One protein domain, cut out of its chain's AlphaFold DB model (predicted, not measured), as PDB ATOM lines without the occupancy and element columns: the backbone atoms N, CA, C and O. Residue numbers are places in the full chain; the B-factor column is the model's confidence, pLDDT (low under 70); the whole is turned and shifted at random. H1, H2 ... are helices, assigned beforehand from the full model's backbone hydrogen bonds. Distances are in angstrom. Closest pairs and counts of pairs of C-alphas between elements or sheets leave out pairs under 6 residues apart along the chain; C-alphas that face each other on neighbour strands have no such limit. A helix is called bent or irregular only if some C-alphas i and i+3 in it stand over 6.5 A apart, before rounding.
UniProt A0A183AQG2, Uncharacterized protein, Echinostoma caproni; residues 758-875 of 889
ATOM      1  N   PRO A 758     174.238 240.406 234.443       83.88
ATOM      2  CA  PRO A 758     175.266 241.075 233.652       83.88
ATOM      3  C   PRO A 758     174.717 241.647 232.343       83.88
ATOM      4  O   PRO A 758     173.759 241.116 231.774       83.88
ATOM      5  N   THR A 759     175.363 242.693 231.818       91.56
ATOM      6  CA  THR A 759     175.006 243.224 230.493       91.56
ATOM      7  C   THR A 759     175.277 242.180 229.410       91.56
ATOM      8  O   THR A 759     176.217 241.391 229.523       91.56
ATOM      9  N   GLU A 760     174.499 242.185 228.328       91.19
ATOM     10  CA  GLU A 760     174.677 241.207 227.249       91.19
ATOM     11  C   GLU A 760     176.080 241.283 226.617       91.19
ATOM     12  O   GLU A 760     176.670 240.256 226.291       91.19
ATOM     13  N   GLN A 761     176.661 242.484 226.528       93.88
ATOM     14  CA  GLN A 761     178.039 242.688 226.077       93.88
ATOM     15  C   GLN A 761     179.054 242.013 227.013       93.88
ATOM     16  O   GLN A 761     179.988 241.370 226.537       93.88
ATOM     17  N   THR A 762     178.843 242.086 228.333       92.38
ATOM     18  CA  THR A 762     179.644 241.342 229.319       92.38
ATOM     19  C   THR A 762     179.490 239.835 229.125       92.38
ATOM     20  O   THR A 762     180.493 239.131 229.076       92.38
ATOM     21  N   LEU A 763     178.260 239.330 228.950       93.00
ATOM     22  CA  LEU A 763     178.003 237.902 228.715       93.00
ATOM     23  C   LEU A 763     178.738 237.394 227.463       93.00
ATOM     24  O   LEU A 763     179.446 236.394 227.548       93.00
ATOM     25  N   ARG A 764     178.646 238.117 226.335       94.88
ATOM     26  CA  ARG A 764     179.371 237.772 225.098       94.88
ATOM     27  C   ARG A 764     180.891 237.772 225.297       94.88
ATOM     28  O   ARG A 764     181.548 236.860 224.815       94.88
ATOM     29  N   HIS A 765     181.450 238.750 226.016       94.88
ATOM     30  CA  HIS A 765     182.894 238.811 226.298       94.88
ATOM     31  C   HIS A 765     183.378 237.615 227.132       94.88
ATOM     32  O   HIS A 765     184.419 237.032 226.833       94.88
ATOM     33  N   LEU A 766     182.597 237.203 228.138       95.69
ATOM     34  CA  LEU A 766     182.871 235.995 228.926       95.69
ATOM     35  C   LEU A 766     182.839 234.732 228.057       95.69
ATOM     36  O   LEU A 766     183.718 233.883 228.181       95.69
ATOM     37  N   ASP A 767     181.852 234.616 227.166       95.56
ATOM     38  CA  ASP A 767     181.691 233.439 226.310       95.56
ATOM     39  C   ASP A 767     182.768 233.356 225.209       95.56
ATOM     40  O   ASP A 767     183.237 232.260 224.892       95.56
ATOM     41  N   ILE A 768     183.211 234.501 224.672       95.75
ATOM     42  CA  ILE A 768     184.358 234.599 223.753       95.75
ATOM     43  C   ILE A 768     185.633 234.146 224.468       95.75
ATOM     44  O   ILE A 768     186.256 233.182 224.025       95.75
ATOM     45  N   ARG A 769     185.961 234.736 225.628       94.94
ATOM     46  CA  ARG A 769     187.144 234.356 226.421       94.94
ATOM     47  C   ARG A 769     187.132 232.867 226.786       94.94
ATOM     48  O   ARG A 769     188.143 232.183 226.654       94.94
ATOM     49  N   ALA A 770     185.985 232.334 227.207       96.19
ATOM     50  CA  ALA A 770     185.831 230.910 227.498       96.19
ATOM     51  C   ALA A 770     186.060 230.022 226.257       96.19
ATOM     52  O   ALA A 770     186.561 228.907 226.387       96.19
ATOM     53  N   SER A 771     185.745 230.510 225.056       95.69
ATOM     54  CA  SER A 771     185.982 229.804 223.790       95.69
ATOM     55  C   SER A 771     187.449 229.885 223.342       95.69
ATOM     56  O   SER A 771     188.000 228.889 222.877       95.69
ATOM     57  N   GLU A 772     188.130 231.012 223.563       95.69
ATOM     58  CA  GLU A 772     189.577 231.181 223.332       95.69
ATOM     59  C   GLU A 772     190.401 230.268 224.263       95.69
ATOM     60  O   GLU A 772     191.313 229.556 223.831       95.69
ATOM     61  N   VAL A 773     190.021 230.205 225.543       95.81
ATOM     62  CA  VAL A 773     190.622 229.319 226.559       95.81
ATOM     63  C   VAL A 773     190.277 227.837 226.317       95.81
ATOM     64  O   VAL A 773     191.038 226.950 226.702       95.81
ATOM     65  N   ALA A 774     189.165 227.532 225.639       94.38
ATOM     66  CA  ALA A 774     188.872 226.179 225.155       94.38
ATOM     67  C   ALA A 774     189.714 225.801 223.922       94.38
ATOM     68  O   ALA A 774     190.162 224.661 223.819       94.38
ATOM     69  N   SER A 775     189.958 226.757 223.020       93.31
ATOM     70  CA  SER A 775     190.676 226.547 221.751       93.31
ATOM     71  C   SER A 775     192.193 226.428 221.914       93.31
ATOM     72  O   SER A 775     192.844 225.749 221.128       93.31
ATOM     73  N   SER A 776     192.769 227.087 222.922       89.56
ATOM     74  CA  SER A 776     194.224 227.129 223.133       89.56
ATOM     75  C   SER A 776     194.812 225.854 223.750       89.56
ATOM     76  O   SER A 776     195.984 225.568 223.529       89.56
ATOM     77  N   PHE A 777     194.023 225.097 224.523       80.25
ATOM     78  CA  PHE A 777     194.369 223.801 225.136       80.25
ATOM     79  C   PHE A 777     195.742 223.703 225.861       80.25
ATOM     80  O   PHE A 777     196.273 222.618 226.086       80.25
ATOM     81  N   THR A 778     196.320 224.819 226.313       87.19
ATOM     82  CA  THR A 778     197.645 224.855 226.970       87.19
ATOM     83  C   THR A 778     197.642 224.396 228.435       87.19
ATOM     84  O   THR A 778     198.700 224.264 229.054       87.19
ATOM     85  N   TYR A 779     196.468 224.158 229.024       86.38
ATOM     86  CA  TYR A 779     196.301 224.012 230.472       86.38
ATOM     87  C   TYR A 779     196.426 222.559 230.947       86.38
ATOM     88  O   TYR A 779     195.526 221.738 230.777       86.38
ATOM     89  N   THR A 780     197.529 222.252 231.630       88.50
ATOM     90  CA  THR A 780     197.768 220.939 232.256       88.50
ATOM     91  C   THR A 780     197.123 220.804 233.642       88.50
ATOM     92  O   THR A 780     196.807 219.690 234.071       88.50
ATOM     93  N   SER A 781     196.897 221.924 234.340       96.00
ATOM     94  CA  SER A 781     196.412 221.973 235.724       96.00
ATOM     95  C   SER A 781     195.051 222.666 235.861       96.00
ATOM     96  O   SER A 781     194.693 223.570 235.105       96.00
ATOM     97  N   PHE A 782     194.300 222.263 236.891       96.31
ATOM     98  CA  PHE A 782     193.037 222.907 237.259       96.31
ATOM     99  C   PHE A 782     193.204 224.361 237.701       96.31
ATOM    100  O   PHE A 782     192.328 225.169 237.413       96.31
ATOM    101  N   ALA A 783     194.292 224.690 238.402       95.12
ATOM    102  CA  ALA A 783     194.502 226.026 238.950       95.12
ATOM    103  C   ALA A 783     194.799 227.048 237.846       95.12
ATOM    104  O   ALA A 783     194.342 228.185 237.922       95.12
ATOM    105  N   ASP A 784     195.517 226.636 236.802       95.88
ATOM    106  CA  ASP A 784     195.922 227.532 235.716       95.88
ATOM    107  C   ASP A 784     194.784 227.757 234.721       95.88
ATOM    108  O   ASP A 784     194.543 228.896 234.324       95.88
ATOM    109  N   LEU A 785     194.005 226.709 234.420       96.88
ATOM    110  CA  LEU A 785     192.741 226.842 233.695       96.88
ATOM    111  C   LEU A 785     191.744 227.727 234.462       96.88
ATOM    112  O   LEU A 785     191.155 228.639 233.887       96.88
ATOM    113  N   ALA A 786     191.568 227.478 235.764       96.12
ATOM    114  CA  ALA A 786     190.698 228.283 236.614       96.12
ATOM    115  C   ALA A 786     191.116 229.760 236.599       96.12
ATOM    116  O   ALA A 786     190.271 230.624 236.380       96.12
ATOM    117  N   ARG A 787     192.417 230.049 236.751       95.06
ATOM    118  CA  ARG A 787     192.958 231.414 236.698       95.06
ATOM    119  C   ARG A 787     192.728 232.066 235.333       95.06
ATOM    120  O   ARG A 787     192.245 233.188 235.298       95.06
ATOM    121  N   ALA A 788     192.986 231.367 234.226       96.12
ATOM    122  CA  ALA A 788     192.754 231.895 232.878       96.12
ATOM    123  C   ALA A 788     191.270 232.215 232.605       96.12
ATOM    124  O   ALA A 788     190.954 233.252 232.023       96.12
ATOM    125  N   LEU A 789     190.350 231.365 233.076       96.38
ATOM    126  CA  LEU A 789     188.906 231.582 232.928       96.38
ATOM    127  C   LEU A 789     188.347 232.692 233.822       96.38
ATOM    128  O   LEU A 789     187.302 233.241 233.483       96.38
ATOM    129  N   VAL A 790     188.999 233.002 234.948       96.06
ATOM    130  CA  VAL A 790     188.480 233.882 236.017       96.06
ATOM    131  C   VAL A 790     189.289 235.169 236.193       96.06
ATOM    132  O   VAL A 790     188.892 236.040 236.965       96.06
ATOM    133  N   ASN A 791     190.391 235.345 235.461       92.12
ATOM    134  CA  ASN A 791     191.212 236.553 235.537       92.12
ATOM    135  C   ASN A 791     190.342 237.819 235.425       92.12
ATOM    136  O   ASN A 791     189.424 237.870 234.607       92.12
ATOM    137  N   ASP A 792     190.597 238.830 236.252       90.62
ATOM    138  CA  ASP A 792     189.839 240.096 236.273       90.62
ATOM    139  C   ASP A 792     188.344 239.987 236.672       90.62
ATOM    140  O   ASP A 792     187.629 240.990 236.642       90.62
ATOM    141  N   MET A 793     187.836 238.809 237.069       94.06
ATOM    142  CA  MET A 793     186.431 238.617 237.462       94.06
ATOM    143  C   MET A 793     186.251 238.632 238.981       94.06
ATOM    144  O   MET A 793     186.739 237.756 239.691       94.06
ATOM    145  N   THR A 794     185.477 239.598 239.477       92.19
ATOM    146  CA  THR A 794     185.130 239.745 240.904       92.19
ATOM    147  C   THR A 794     183.721 239.261 241.261       92.19
ATOM    148  O   THR A 794     183.410 239.112 242.440       92.19
ATOM    149  N   ASP A 795     182.865 239.010 240.267       92.88
ATOM    150  CA  ASP A 795     181.482 238.552 240.450       92.88
ATOM    151  C   ASP A 795     181.377 237.028 240.274       92.88
ATOM    152  O   ASP A 795     181.740 236.480 239.228       92.88
ATOM    153  N   GLU A 796     180.819 236.348 241.281       93.19
ATOM    154  CA  GLU A 796     180.545 234.908 241.263       93.19
ATOM    155  C   GLU A 796     179.649 234.498 240.071       93.19
ATOM    156  O   GLU A 796     179.784 233.384 239.562       93.19
ATOM    157  N   VAL A 797     178.781 235.386 239.561       92.50
ATOM    158  CA  VAL A 797     177.949 235.128 238.368       92.50
ATOM    159  C   VAL A 797     178.789 235.097 237.085       92.50
ATOM    160  O   VAL A 797     178.620 234.187 236.268       92.50
ATOM    161  N   HIS A 798     179.723 236.040 236.910       94.50
ATOM    162  CA  HIS A 798     180.655 236.048 235.772       94.50
ATOM    163  C   HIS A 798     181.568 234.820 235.790       94.50
ATOM    164  O   HIS A 798     181.701 234.129 234.778       94.50
ATOM    165  N   ILE A 799     182.120 234.511 236.968       95.25
ATOM    166  CA  ILE A 799     182.946 233.328 237.228       95.25
ATOM    167  C   ILE A 799     182.219 232.056 236.791       95.25
ATOM    168  O   ILE A 799     182.732 231.284 235.981       95.25
ATOM    169  N   ILE A 800     181.004 231.838 237.300       95.31
ATOM    170  CA  ILE A 800     180.268 230.595 237.056       95.31
ATOM    171  C   ILE A 800     179.800 230.500 235.601       95.31
ATOM    172  O   ILE A 800     179.790 229.391 235.064       95.31
ATOM    173  N   ARG A 801     179.501 231.622 234.924       94.69
ATOM    174  CA  ARG A 801     179.279 231.601 233.469       94.69
ATOM    175  C   ARG A 801     180.542 231.190 232.718       94.69
ATOM    176  O   ARG A 801     180.457 230.250 231.943       94.69
ATOM    177  N   SER A 802     181.690 231.822 232.966       96.50
ATOM    178  CA  SER A 802     182.946 231.509 232.261       96.50
ATOM    179  C   SER A 802     183.341 230.029 232.422       96.50
ATOM    180  O   SER A 802     183.572 229.328 231.434       96.50
ATOM    181  N   LEU A 803     183.287 229.506 233.658       97.06
ATOM    182  CA  LEU A 803     183.525 228.086 233.947       97.06
ATOM    183  C   LEU A 803     182.513 227.155 233.256       97.06
ATOM    184  O   LEU A 803     182.897 226.094 232.754       97.06
ATOM    185  N   PHE A 804     181.224 227.520 233.231       96.56
ATOM    186  CA  PHE A 804     180.193 226.725 232.562       96.56
ATOM    187  C   PHE A 804     180.362 226.736 231.042       96.56
ATOM    188  O   PHE A 804     180.391 225.661 230.442       96.56
ATOM    189  N   THR A 805     180.501 227.918 230.431       96.38
ATOM    190  CA  THR A 805     180.651 228.069 228.982       96.38
ATOM    191  C   THR A 805     181.860 227.275 228.512       96.38
ATOM    192  O   THR A 805     181.684 226.417 227.655       96.38
ATOM    193  N   TRP A 806     183.031 227.413 229.154       97.38
ATOM    194  CA  TRP A 806     184.209 226.596 228.832       97.38
ATOM    195  C   TRP A 806     183.938 225.090 228.959       97.38
ATOM    196  O   TRP A 806     184.299 224.314 228.080       97.38
ATOM    197  N   THR A 807     183.237 224.653 230.012       96.69
ATOM    198  CA  THR A 807     182.913 223.226 230.220       96.69
ATOM    199  C   THR A 807     181.983 222.657 229.130       96.69
ATOM    200  O   THR A 807     181.954 221.439 228.912       96.69
ATOM    201  N   VAL A 808     181.225 223.512 228.436       95.56
ATOM    202  CA  VAL A 808     180.352 223.138 227.312       95.56
ATOM    203  C   VAL A 808     181.050 223.293 225.958       95.56
ATOM    204  O   VAL A 808     180.898 222.401 225.123       95.56
ATOM    205  N   THR A 809     181.820 224.365 225.744       95.38
ATOM    206  CA  THR A 809     182.529 224.644 224.481       95.38
ATOM    207  C   THR A 809     183.789 223.805 224.296       95.38
ATOM    208  O   THR A 809     184.179 223.576 223.155       95.38
ATOM    209  N   VAL A 810     184.409 223.299 225.372       95.75
ATOM    210  CA  VAL A 810     185.559 222.394 225.260       95.75
ATOM    211  C   VAL A 810     185.155 221.105 224.539       95.75
ATOM    212  O   VAL A 810     184.385 220.273 225.047       95.75
ATOM    213  N   ASP A 811     185.680 220.942 223.325       94.75
ATOM    214  CA  ASP A 811     185.514 219.715 222.566       94.75
ATOM    215  C   ASP A 811     186.450 218.635 223.110       94.75
ATOM    216  O   ASP A 811     187.676 218.692 222.996       94.75
ATOM    217  N   THR A 812     185.844 217.621 223.716       93.81
ATOM    218  CA  THR A 812     186.559 216.459 224.232       93.81
ATOM    219  C   THR A 812     186.781 215.375 223.180       93.81
ATOM    220  O   THR A 812     187.295 214.330 223.550       93.81
ATOM    221  N   GLN A 813     186.367 215.545 221.919       92.25
ATOM    222  CA  GLN A 813     186.524 214.521 220.876       92.25
ATOM    223  C   GLN A 813     187.698 214.788 219.927       92.25
ATOM    224  O   GLN A 813     188.432 213.845 219.634       92.25
ATOM    225  N   SER A 814     187.928 216.032 219.494       87.75
ATOM    226  CA  SER A 814     189.118 216.391 218.699       87.75
ATOM    227  C   SER A 814     190.429 216.271 219.485       87.75
ATOM    228  O   SER A 814     191.413 215.758 218.958       87.75
ATOM    229  N   ASN A 815     190.444 216.694 220.751       88.81
ATOM    230  CA  ASN A 815     191.664 216.758 221.558       88.81
ATOM    231  C   ASN A 815     192.222 215.372 221.936       88.81
ATOM    232  O   ASN A 815     191.533 214.537 222.536       88.81
ATOM    233  N   GLU A 816     193.502 215.141 221.630       92.38
ATOM    234  CA  GLU A 816     194.249 213.964 222.076       92.38
ATOM    235  C   GLU A 816     194.757 214.165 223.512       92.38
ATOM    236  O   GLU A 816     195.558 215.050 223.805       92.38
ATOM    237  N   PHE A 817     194.271 213.336 224.438       94.00
ATOM    238  CA  PHE A 817     194.629 213.422 225.853       94.00
ATOM    239  C   PHE A 817     195.680 212.375 226.207       94.00
ATOM    240  O   PHE A 817     195.421 211.179 226.062       94.00
ATOM    241  N   ASN A 818     196.808 212.812 226.775       93.50
ATOM    242  CA  ASN A 818     197.881 211.926 227.231       93.50
ATOM    243  C   ASN A 818     197.322 210.732 228.056       93.50
ATOM    244  O   ASN A 818     196.669 210.956 229.087       93.50
ATOM    245  N   PRO A 819     197.566 209.468 227.648       94.88
ATOM    246  CA  PRO A 819     197.050 208.288 228.339       94.88
ATOM    247  C   PRO A 819     197.668 208.073 229.729       94.88
ATOM    248  O   PRO A 819     196.991 207.527 230.602       94.88
ATOM    249  N   THR A 820     198.894 208.547 229.984       96.69
ATOM    250  CA  THR A 820     199.561 208.411 231.295       96.69
ATOM    251  C   THR A 820     199.080 209.435 232.326       96.69
ATOM    252  O   THR A 820     199.346 209.277 233.515       96.69
ATOM    253  N   ALA A 821     198.325 210.462 231.909       95.69
ATOM    254  CA  ALA A 821     197.821 211.488 232.819       95.69
ATOM    255  C   ALA A 821     196.935 210.867 233.929       95.69
ATOM    256  O   ALA A 821     196.006 210.111 233.595       95.69
ATOM    257  N   PRO A 822     197.163 211.193 235.223       96.94
ATOM    258  CA  PRO A 822     196.399 210.643 236.343       96.94
ATOM    259  C   PRO A 822     194.894 210.886 236.205       96.94
ATOM    260  O   PRO A 822     194.479 211.968 235.791       96.94
ATOM    261  N   ALA A 823     194.068 209.919 236.613       95.88
ATOM    262  CA  ALA A 823     192.609 209.945 236.430       95.88
ATOM    263  C   ALA A 823     191.882 211.140 237.088       95.88
ATOM    264  O   ALA A 823     190.744 211.437 236.718       95.88
ATOM    265  N   GLU A 824     192.542 211.812 238.036       95.62
ATOM    266  CA  GLU A 824     192.062 212.991 238.768       95.62
ATOM    267  C   GLU A 824     192.724 214.315 238.334       95.62
ATOM    268  O   GLU A 824     192.388 215.367 238.882       95.62
ATOM    269  N   SER A 825     193.631 214.286 237.352       96.88
ATOM    270  CA  SER A 825     194.166 215.484 236.683       96.88
ATOM    271  C   SER A 825     193.146 216.082 235.704       96.88
ATOM    272  O   SER A 825     192.197 215.405 235.307       96.88
ATOM    273  N   LEU A 826     193.347 217.333 235.272       96.50
ATOM    274  CA  LEU A 826     192.480 217.991 234.285       96.50
ATOM    275  C   LEU A 826     192.403 217.177 232.981       96.50
ATOM    276  O   LEU A 826     191.315 216.795 232.548       96.50
ATOM    277  N   VAL A 827     193.563 216.813 232.428       96.50
ATOM    278  CA  VAL A 827     193.699 215.970 231.227       96.50
ATOM    279  C   VAL A 827     193.050 214.593 231.427       96.50
ATOM    280  O   VAL A 827     192.292 214.137 230.574       96.50
ATOM    281  N   GLY A 828     193.280 213.941 232.572       96.62
ATOM    282  CA  GLY A 828     192.684 212.636 232.878       96.62
ATOM    283  C   GLY A 828     191.159 212.677 233.028       96.62
ATOM    284  O   GLY A 828     190.472 211.743 232.611       96.62
ATOM    285  N   MET A 829     190.602 213.765 233.559       97.69
ATOM    286  CA  MET A 829     189.153 213.944 233.677       97.69
ATOM    287  C   MET A 829     188.489 214.283 232.341       97.69
ATOM    288  O   MET A 829     187.421 213.745 232.053       97.69
ATOM    289  N   LEU A 830     189.133 215.093 231.497       96.69
ATOM    290  CA  LEU A 830     188.692 215.331 230.118       96.69
ATOM    291  C   LEU A 830     188.721 214.031 229.294       96.69
ATOM    292  O   LEU A 830     187.730 213.703 228.639       96.69
ATOM    293  N   ARG A 831     189.773 213.211 229.440       96.50
ATOM    294  CA  ARG A 831     189.854 211.852 228.868       96.50
ATOM    295  C   ARG A 831     188.700 210.960 229.346       96.50
ATOM    296  O   ARG A 831     188.060 210.292 228.538       96.50
ATOM    297  N   ARG A 832     188.364 210.984 230.642       97.50
ATOM    298  CA  ARG A 832     187.218 210.233 231.197       97.50
ATOM    299  C   ARG A 832     185.863 210.748 230.695       97.50
ATOM    300  O   ARG A 832     184.950 209.939 230.549       97.50
ATOM    301  N   ILE A 833     185.728 212.041 230.380       96.94
ATOM    302  CA  ILE A 833     184.538 212.595 229.709       96.94
ATOM    303  C   ILE A 833     184.463 212.119 228.253       96.94
ATOM    304  O   ILE A 833     183.405 211.639 227.848       96.94
ATOM    305  N   ARG A 834     185.574 212.149 227.499       96.12
ATOM    306  CA  ARG A 834     185.658 211.598 226.130       96.12
ATOM    307  C   ARG A 834     185.186 210.142 226.077       96.12
ATOM    308  O   ARG A 834     184.371 209.791 225.230       96.12
ATOM    309  N   CYS A 835     185.632 209.323 227.030       96.12
ATOM    310  CA  CYS A 835     185.237 207.918 227.171       96.12
ATOM    311  C   CYS A 835     183.841 207.695 227.800       96.12
ATOM    312  O   CYS A 835     183.471 206.549 228.055       96.12
ATOM    313  N   GLY A 836     183.079 208.748 228.124       96.25
ATOM    314  CA  GLY A 836     181.759 208.645 228.764       96.25
ATOM    315  C   GLY A 836     181.761 208.071 230.191       96.25
ATOM    316  O   GLY A 836     180.703 207.718 230.709       96.25
ATOM    317  N   GLN A 837     182.930 207.968 230.832       97.00
ATOM    318  CA  GLN A 837     183.106 207.479 232.209       97.00
ATOM    319  C   GLN A 837     182.828 208.558 233.267       97.00
ATOM    320  O   GLN A 837     182.683 208.247 234.450       97.00
ATOM    321  N   LEU A 838     182.801 209.827 232.860       97.12
ATOM    322  CA  LEU A 838     182.598 210.985 233.723       97.12
ATOM    323  C   LEU A 838     181.678 211.999 233.027       97.12
ATOM    324  O   LEU A 838     181.681 212.107 231.802       97.12
ATOM    325  N   SER A 839     180.891 212.753 233.794       97.06
ATOM    326  CA  SER A 839     180.032 213.816 233.260       97.06
ATOM    327  C   SER A 839     180.720 215.185 233.293       97.06
ATOM    328  O   SER A 839     181.455 215.498 234.231       97.06
ATOM    329  N   ARG A 840     180.405 216.045 232.310       96.06
ATOM    330  CA  ARG A 840     180.812 217.466 232.286       96.06
ATOM    331  C   ARG A 840     180.483 218.195 233.600       96.06
ATOM    332  O   ARG A 840     181.306 218.952 234.101       96.06
ATOM    333  N   ASN A 841     179.346 217.883 234.232       95.75
ATOM    334  CA  ASN A 841     178.969 218.446 235.536       95.75
ATOM    335  C   ASN A 841     180.013 218.170 236.631       95.75
ATOM    336  O   ASN A 841     180.253 219.033 237.470       95.75
ATOM    337  N   HIS A 842     180.648 216.992 236.647       96.38
ATOM    338  CA  HIS A 842     181.660 216.669 237.655       96.38
ATOM    339  C   HIS A 842     182.966 217.457 237.434       96.38
ATOM    340  O   HIS A 842     183.612 217.856 238.402       96.38
ATOM    341  N   LEU A 843     183.318 217.753 236.176       96.81
ATOM    342  CA  LEU A 843     184.414 218.670 235.848       96.81
ATOM    343  C   LEU A 843     184.099 220.100 236.316       96.81
ATOM    344  O   LEU A 843     184.917 220.695 237.013       96.81
ATOM    345  N   LEU A 844     182.887 220.598 236.038       96.88
ATOM    346  CA  LEU A 844     182.417 221.904 236.516       96.88
ATOM    347  C   LEU A 844     182.444 222.002 238.048       96.88
ATOM    348  O   LEU A 844     182.974 222.965 238.591       96.88
ATOM    349  N   HIS A 845     181.942 220.990 238.767       94.81
ATOM    350  CA  HIS A 845     182.005 220.948 240.234       94.81
ATOM    351  C   HIS A 845     183.442 221.039 240.767       94.81
ATOM    352  O   HIS A 845     183.670 221.689 241.790       94.81
ATOM    353  N   LYS A 846     184.409 220.399 240.094       95.75
ATOM    354  CA  LYS A 846     185.818 220.446 240.499       95.75
ATOM    355  C   LYS A 846     186.448 221.803 240.169       95.75
ATOM    356  O   LYS A 846     187.092 222.362 241.047       95.75
ATOM    357  N   LEU A 847     186.169 222.386 238.999       96.19
ATOM    358  CA  LEU A 847     186.568 223.759 238.645       96.19
ATOM    359  C   LEU A 847     186.037 224.799 239.643       96.19
ATOM    360  O   LEU A 847     186.820 225.570 240.195       96.19
ATOM    361  N   CYS A 848     184.740 224.768 239.964       95.38
ATOM    362  CA  CYS A 848     184.144 225.672 240.951       95.38
ATOM    363  C   CYS A 848     184.813 225.562 242.333       95.38
ATOM    364  O   CYS A 848     184.886 226.559 243.043       95.38
ATOM    365  N   ARG A 849     185.335 224.383 242.711       93.88
ATOM    366  CA  ARG A 849     186.067 224.170 243.971       93.88
ATOM    367  C   ARG A 849     187.491 224.755 243.975       93.88
ATOM    368  O   ARG A 849     188.023 224.971 245.058       93.88
ATOM    369  N   TYR A 850     188.100 225.003 242.812       93.38
ATOM    370  CA  TYR A 850     189.391 225.701 242.720       93.38
ATOM    371  C   TYR A 850     189.250 227.227 242.741       93.38
ATOM    372  O   TYR A 850     190.191 227.905 243.138       93.38
ATOM    373  N   VAL A 851     188.097 227.761 242.321       93.56
ATOM    374  CA  VAL A 851     187.860 229.211 242.248       93.56
ATOM    375  C   VAL A 851     187.156 229.750 243.486       93.56
ATOM    376  O   VAL A 851     187.610 230.719 244.088       93.56
ATOM    377  N   LEU A 852     186.014 229.163 243.845       87.31
ATOM    378  CA  LEU A 852     185.174 229.698 244.908       87.31
ATOM    379  C   LEU A 852     185.740 229.266 246.271       87.31
ATOM    380  O   LEU A 852     186.059 228.084 246.454       87.31
ATOM    381  N   PRO A 853     185.849 230.180 247.253       77.69
ATOM    382  CA  PRO A 853     186.317 229.829 248.585       77.69
ATOM    383  C   PRO A 853     185.370 228.807 249.224       77.69
ATOM    384  O   PRO A 853     184.149 228.872 249.067       77.69
ATOM    385  N   VAL A 854     185.939 227.866 249.983       66.88
ATOM    386  CA  VAL A 854     185.276 226.622 250.434       66.88
ATOM    387  C   VAL A 854     183.949 226.853 251.184       66.88
ATOM    388  O   VAL A 854     183.084 225.974 251.175       66.88
ATOM    389  N   GLY A 855     183.754 228.035 251.781       62.72
ATOM    390  CA  GLY A 855     182.495 228.450 252.410       62.72
ATOM    391  C   GLY A 855     181.330 228.704 251.437       62.72
ATOM    392  O   GLY A 855     180.211 228.287 251.733       62.72
ATOM    393  N   SER A 856     181.560 229.326 250.272       61.59
ATOM    394  CA  SER A 856     180.485 229.684 249.324       61.59
ATOM    395  C   SER A 856     179.920 228.462 248.590       61.59
ATOM    396  O   SER A 856     178.702 228.316 248.445       61.59
ATOM    397  N   CYS A 857     180.794 227.551 248.141       55.38
ATOM    398  CA  CYS A 857     180.491 226.542 247.116       55.38
ATOM    399  C   CYS A 857     179.217 225.720 247.367       55.38
ATOM    400  O   CYS A 857     178.452 225.465 246.437       55.38
ATOM    401  N   ARG A 858     179.001 225.262 248.609       57.31
ATOM    402  CA  ARG A 858     177.937 224.295 248.932       57.31
ATOM    403  C   ARG A 858     176.537 224.876 248.759       57.31
ATOM    404  O   ARG A 858     175.705 224.239 248.122       57.31
ATOM    405  N   SER A 859     176.289 226.076 249.277       58.62
ATOM    406  CA  SER A 859     175.007 226.757 249.073       58.62
ATOM    407  C   SER A 859     174.880 227.237 247.629       58.62
ATOM    408  O   SER A 859     173.856 227.011 246.985       58.62
ATOM    409  N   PHE A 860     175.934 227.863 247.097       62.47
ATOM    410  CA  PHE A 860     175.856 228.586 245.831       62.47
ATOM    411  C   PHE A 860     175.607 227.669 244.628       62.47
ATOM    412  O   PHE A 860     174.742 227.964 243.809       62.47
ATOM    413  N   ILE A 861     176.265 226.505 244.552       64.12
ATOM    414  CA  ILE A 861     176.059 225.560 243.441       64.12
ATOM    415  C   ILE A 861     174.646 224.949 243.481       64.12
ATOM    416  O   ILE A 861     174.020 224.783 242.434       64.12
ATOM    417  N   CYS A 862     174.104 224.664 244.671       58.34
ATOM    418  CA  CYS A 862     172.737 224.154 244.817       58.34
ATOM    419  C   CYS A 862     171.668 225.201 244.461       58.34
ATOM    420  O   CYS A 862     170.654 224.843 243.861       58.34
ATOM    421  N   PHE A 863     171.892 226.480 244.781       57.62
ATOM    422  CA  PHE A 863     170.970 227.567 244.433       57.62
ATOM    423  C   PHE A 863     171.091 228.038 242.980       57.62
ATOM    424  O   PHE A 863     170.079 228.407 242.385       57.62
ATOM    425  N   LEU A 864     172.289 228.010 242.384       64.62
ATOM    426  CA  LEU A 864     172.479 228.451 241.004       64.62
ATOM    427  C   LEU A 864     172.161 227.394 239.953       64.62
ATOM    428  O   LEU A 864     171.855 227.800 238.844       64.62
ATOM    429  N   PHE A 865     172.155 226.084 240.228       61.44
ATOM    430  CA  PHE A 865     171.857 225.099 239.169       61.44
ATOM    431  C   PHE A 865     170.512 225.356 238.437       61.44
ATOM    432  O   PHE A 865     170.494 225.329 237.205       61.44
ATOM    433  N   PRO A 866     169.399 225.699 239.128       56.47
ATOM    434  CA  PRO A 866     168.154 226.116 238.473       56.47
ATOM    435  C   PRO A 866     168.250 227.488 237.784       56.47
ATOM    436  O   PRO A 866     167.671 227.686 236.718       56.47
ATOM    437  N   VAL A 867     168.983 228.439 238.371       57.59
ATOM    438  CA  VAL A 867     169.151 229.798 237.821       57.59
ATOM    439  C   VAL A 867     170.003 229.776 236.554       57.59
ATOM    440  O   VAL A 867     169.685 230.469 235.599       57.59
ATOM    441  N   LEU A 868     171.032 228.932 236.499       65.25
ATOM    442  CA  LEU A 868     171.889 228.724 235.338       65.25
ATOM    443  C   LEU A 868     171.080 228.156 234.168       65.25
ATOM    444  O   LEU A 868     171.190 228.656 233.057       65.25
ATOM    445  N   ILE A 869     170.180 227.199 234.427       60.91
ATOM    446  CA  ILE A 869     169.219 226.715 233.425       60.91
ATOM    447  C   ILE A 869     168.347 227.872 232.904       60.91
ATOM    448  O   ILE A 869     168.130 227.967 231.699       60.91
ATOM    449  N   ILE A 870     167.889 228.790 233.763       56.38
ATOM    450  CA  ILE A 870     167.119 229.973 233.334       56.38
ATOM    451  C   ILE A 870     167.986 230.942 232.505       56.38
ATOM    452  O   ILE A 870     167.542 231.392 231.451       56.38
ATOM    453  N   LEU A 871     169.223 231.224 232.926       55.53
ATOM    454  CA  LEU A 871     170.171 232.095 232.213       55.53
ATOM    455  C   LEU A 871     170.524 231.552 230.820       55.53
ATOM    456  O   LEU A 871     170.618 232.319 229.864       55.53
ATOM    457  N   LEU A 872     170.684 230.234 230.692       59.19
ATOM    458  CA  LEU A 872     170.993 229.566 229.425       59.19
ATOM    459  C   LEU A 872     169.810 229.581 228.450       59.19
ATOM    460  O   LEU A 872     170.025 229.708 227.250       59.19
ATOM    461  N   ASN A 873     168.569 229.541 228.947       54.50
ATOM    462  CA  ASN A 873     167.373 229.698 228.110       54.50
ATOM    463  C   ASN A 873     167.175 231.138 227.582       54.50
ATOM    464  O   ASN A 873     166.348 231.335 226.697       54.50
ATOM    465  N   PHE A 874     167.909 232.137 228.090       46.25
ATOM    466  CA  PHE A 874     167.832 233.525 227.606       46.25
ATOM    467  C   PHE A 874     168.857 233.870 226.510       46.25
ATOM    468  O   PHE A 874     168.638 234.818 225.756       46.25
ATOM    469  N   SER A 875     169.951 233.111 226.364       45.94
ATOM    470  CA  SER A 875     170.940 233.313 225.290       45.94
ATOM    471  C   SER A 875     170.470 232.691 223.965       45.94
ATOM    472  O   SER A 875     171.014 231.696 223.499       45.94
TER     473      SER A 875
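What this domain is: This is residues 758 to 875 of the 889 residues of an uncharacterized protein of Echinostoma caproni (UniProt A0A183AQG2). What shape is this? H1, H2 and H5 pack round H3 in the middle, with H4 and the long loop of residues 810 to 825 at one end and H6 running near H3 towards the other. What makes it up? The printed part has 118 residues with six named helices, H1 to H6 in chain order, and no named strand; the class is all helix. It is compact, with a radius of gyration of the C-alphas of 14.0 A and spans of 41 by 29 by 26 A.

How they stand to each other: What does the first helix touch? H1, residues 760 to 776, touches H3, residues 796 to 809, at a steep tilt of 46 degrees, the same way; the closest C-alphas, of Ala 770 and Trp 806, are 4.8 A apart. With residues 769 to 773 alone H1 touches H2, residues 782 to 790, its partner in a helical hairpin; the closest C-alphas are those of Ala 770 and Leu 789, 6.3 A. What else touches H3? H5, residues 840 to 851, does, with the C-alphas of Thr 807 and Leu 844 closest at 6.5 A. Which helices remain? H4, residues 826 to 834, only just touches residues 840 to 843 of H5, with 3 pairs of C-alphas within 8 A, Ile 833 and Arg 840 closest at 6.7 A. H6, residues 857 to 872, touches no helix but is near H3. Are the backbones helical? Every O i to N i+4 pair is within hydrogen-bond range in H1 to H5, and 9 of 12 are in H6.

Where its parts are: Where do the helices begin and end? H1 begins at C-alpha 760 (174.677, 241.207, 227.249), and H6 ends at C-alpha 872 (170.993, 229.566, 229.425). How long are they? H1 spans 24.4 A, H2 11.9 A, H3 19.8 A, H4 12.4 A, H5 16.9 A and H6 20.3 A; H6 is irregular, but only just, with C-alphas 863 and 866 6.7 A apart.

The domain as a whole: How far does it reach? The two C-alphas farthest apart, of Thr 759 and Thr 820, are 42.6 A apart. Is it continuous and confident? The printed part has no cut, the link from H3 to H4 is long, and residues 854 to 875 of the model have pLDDT under 70.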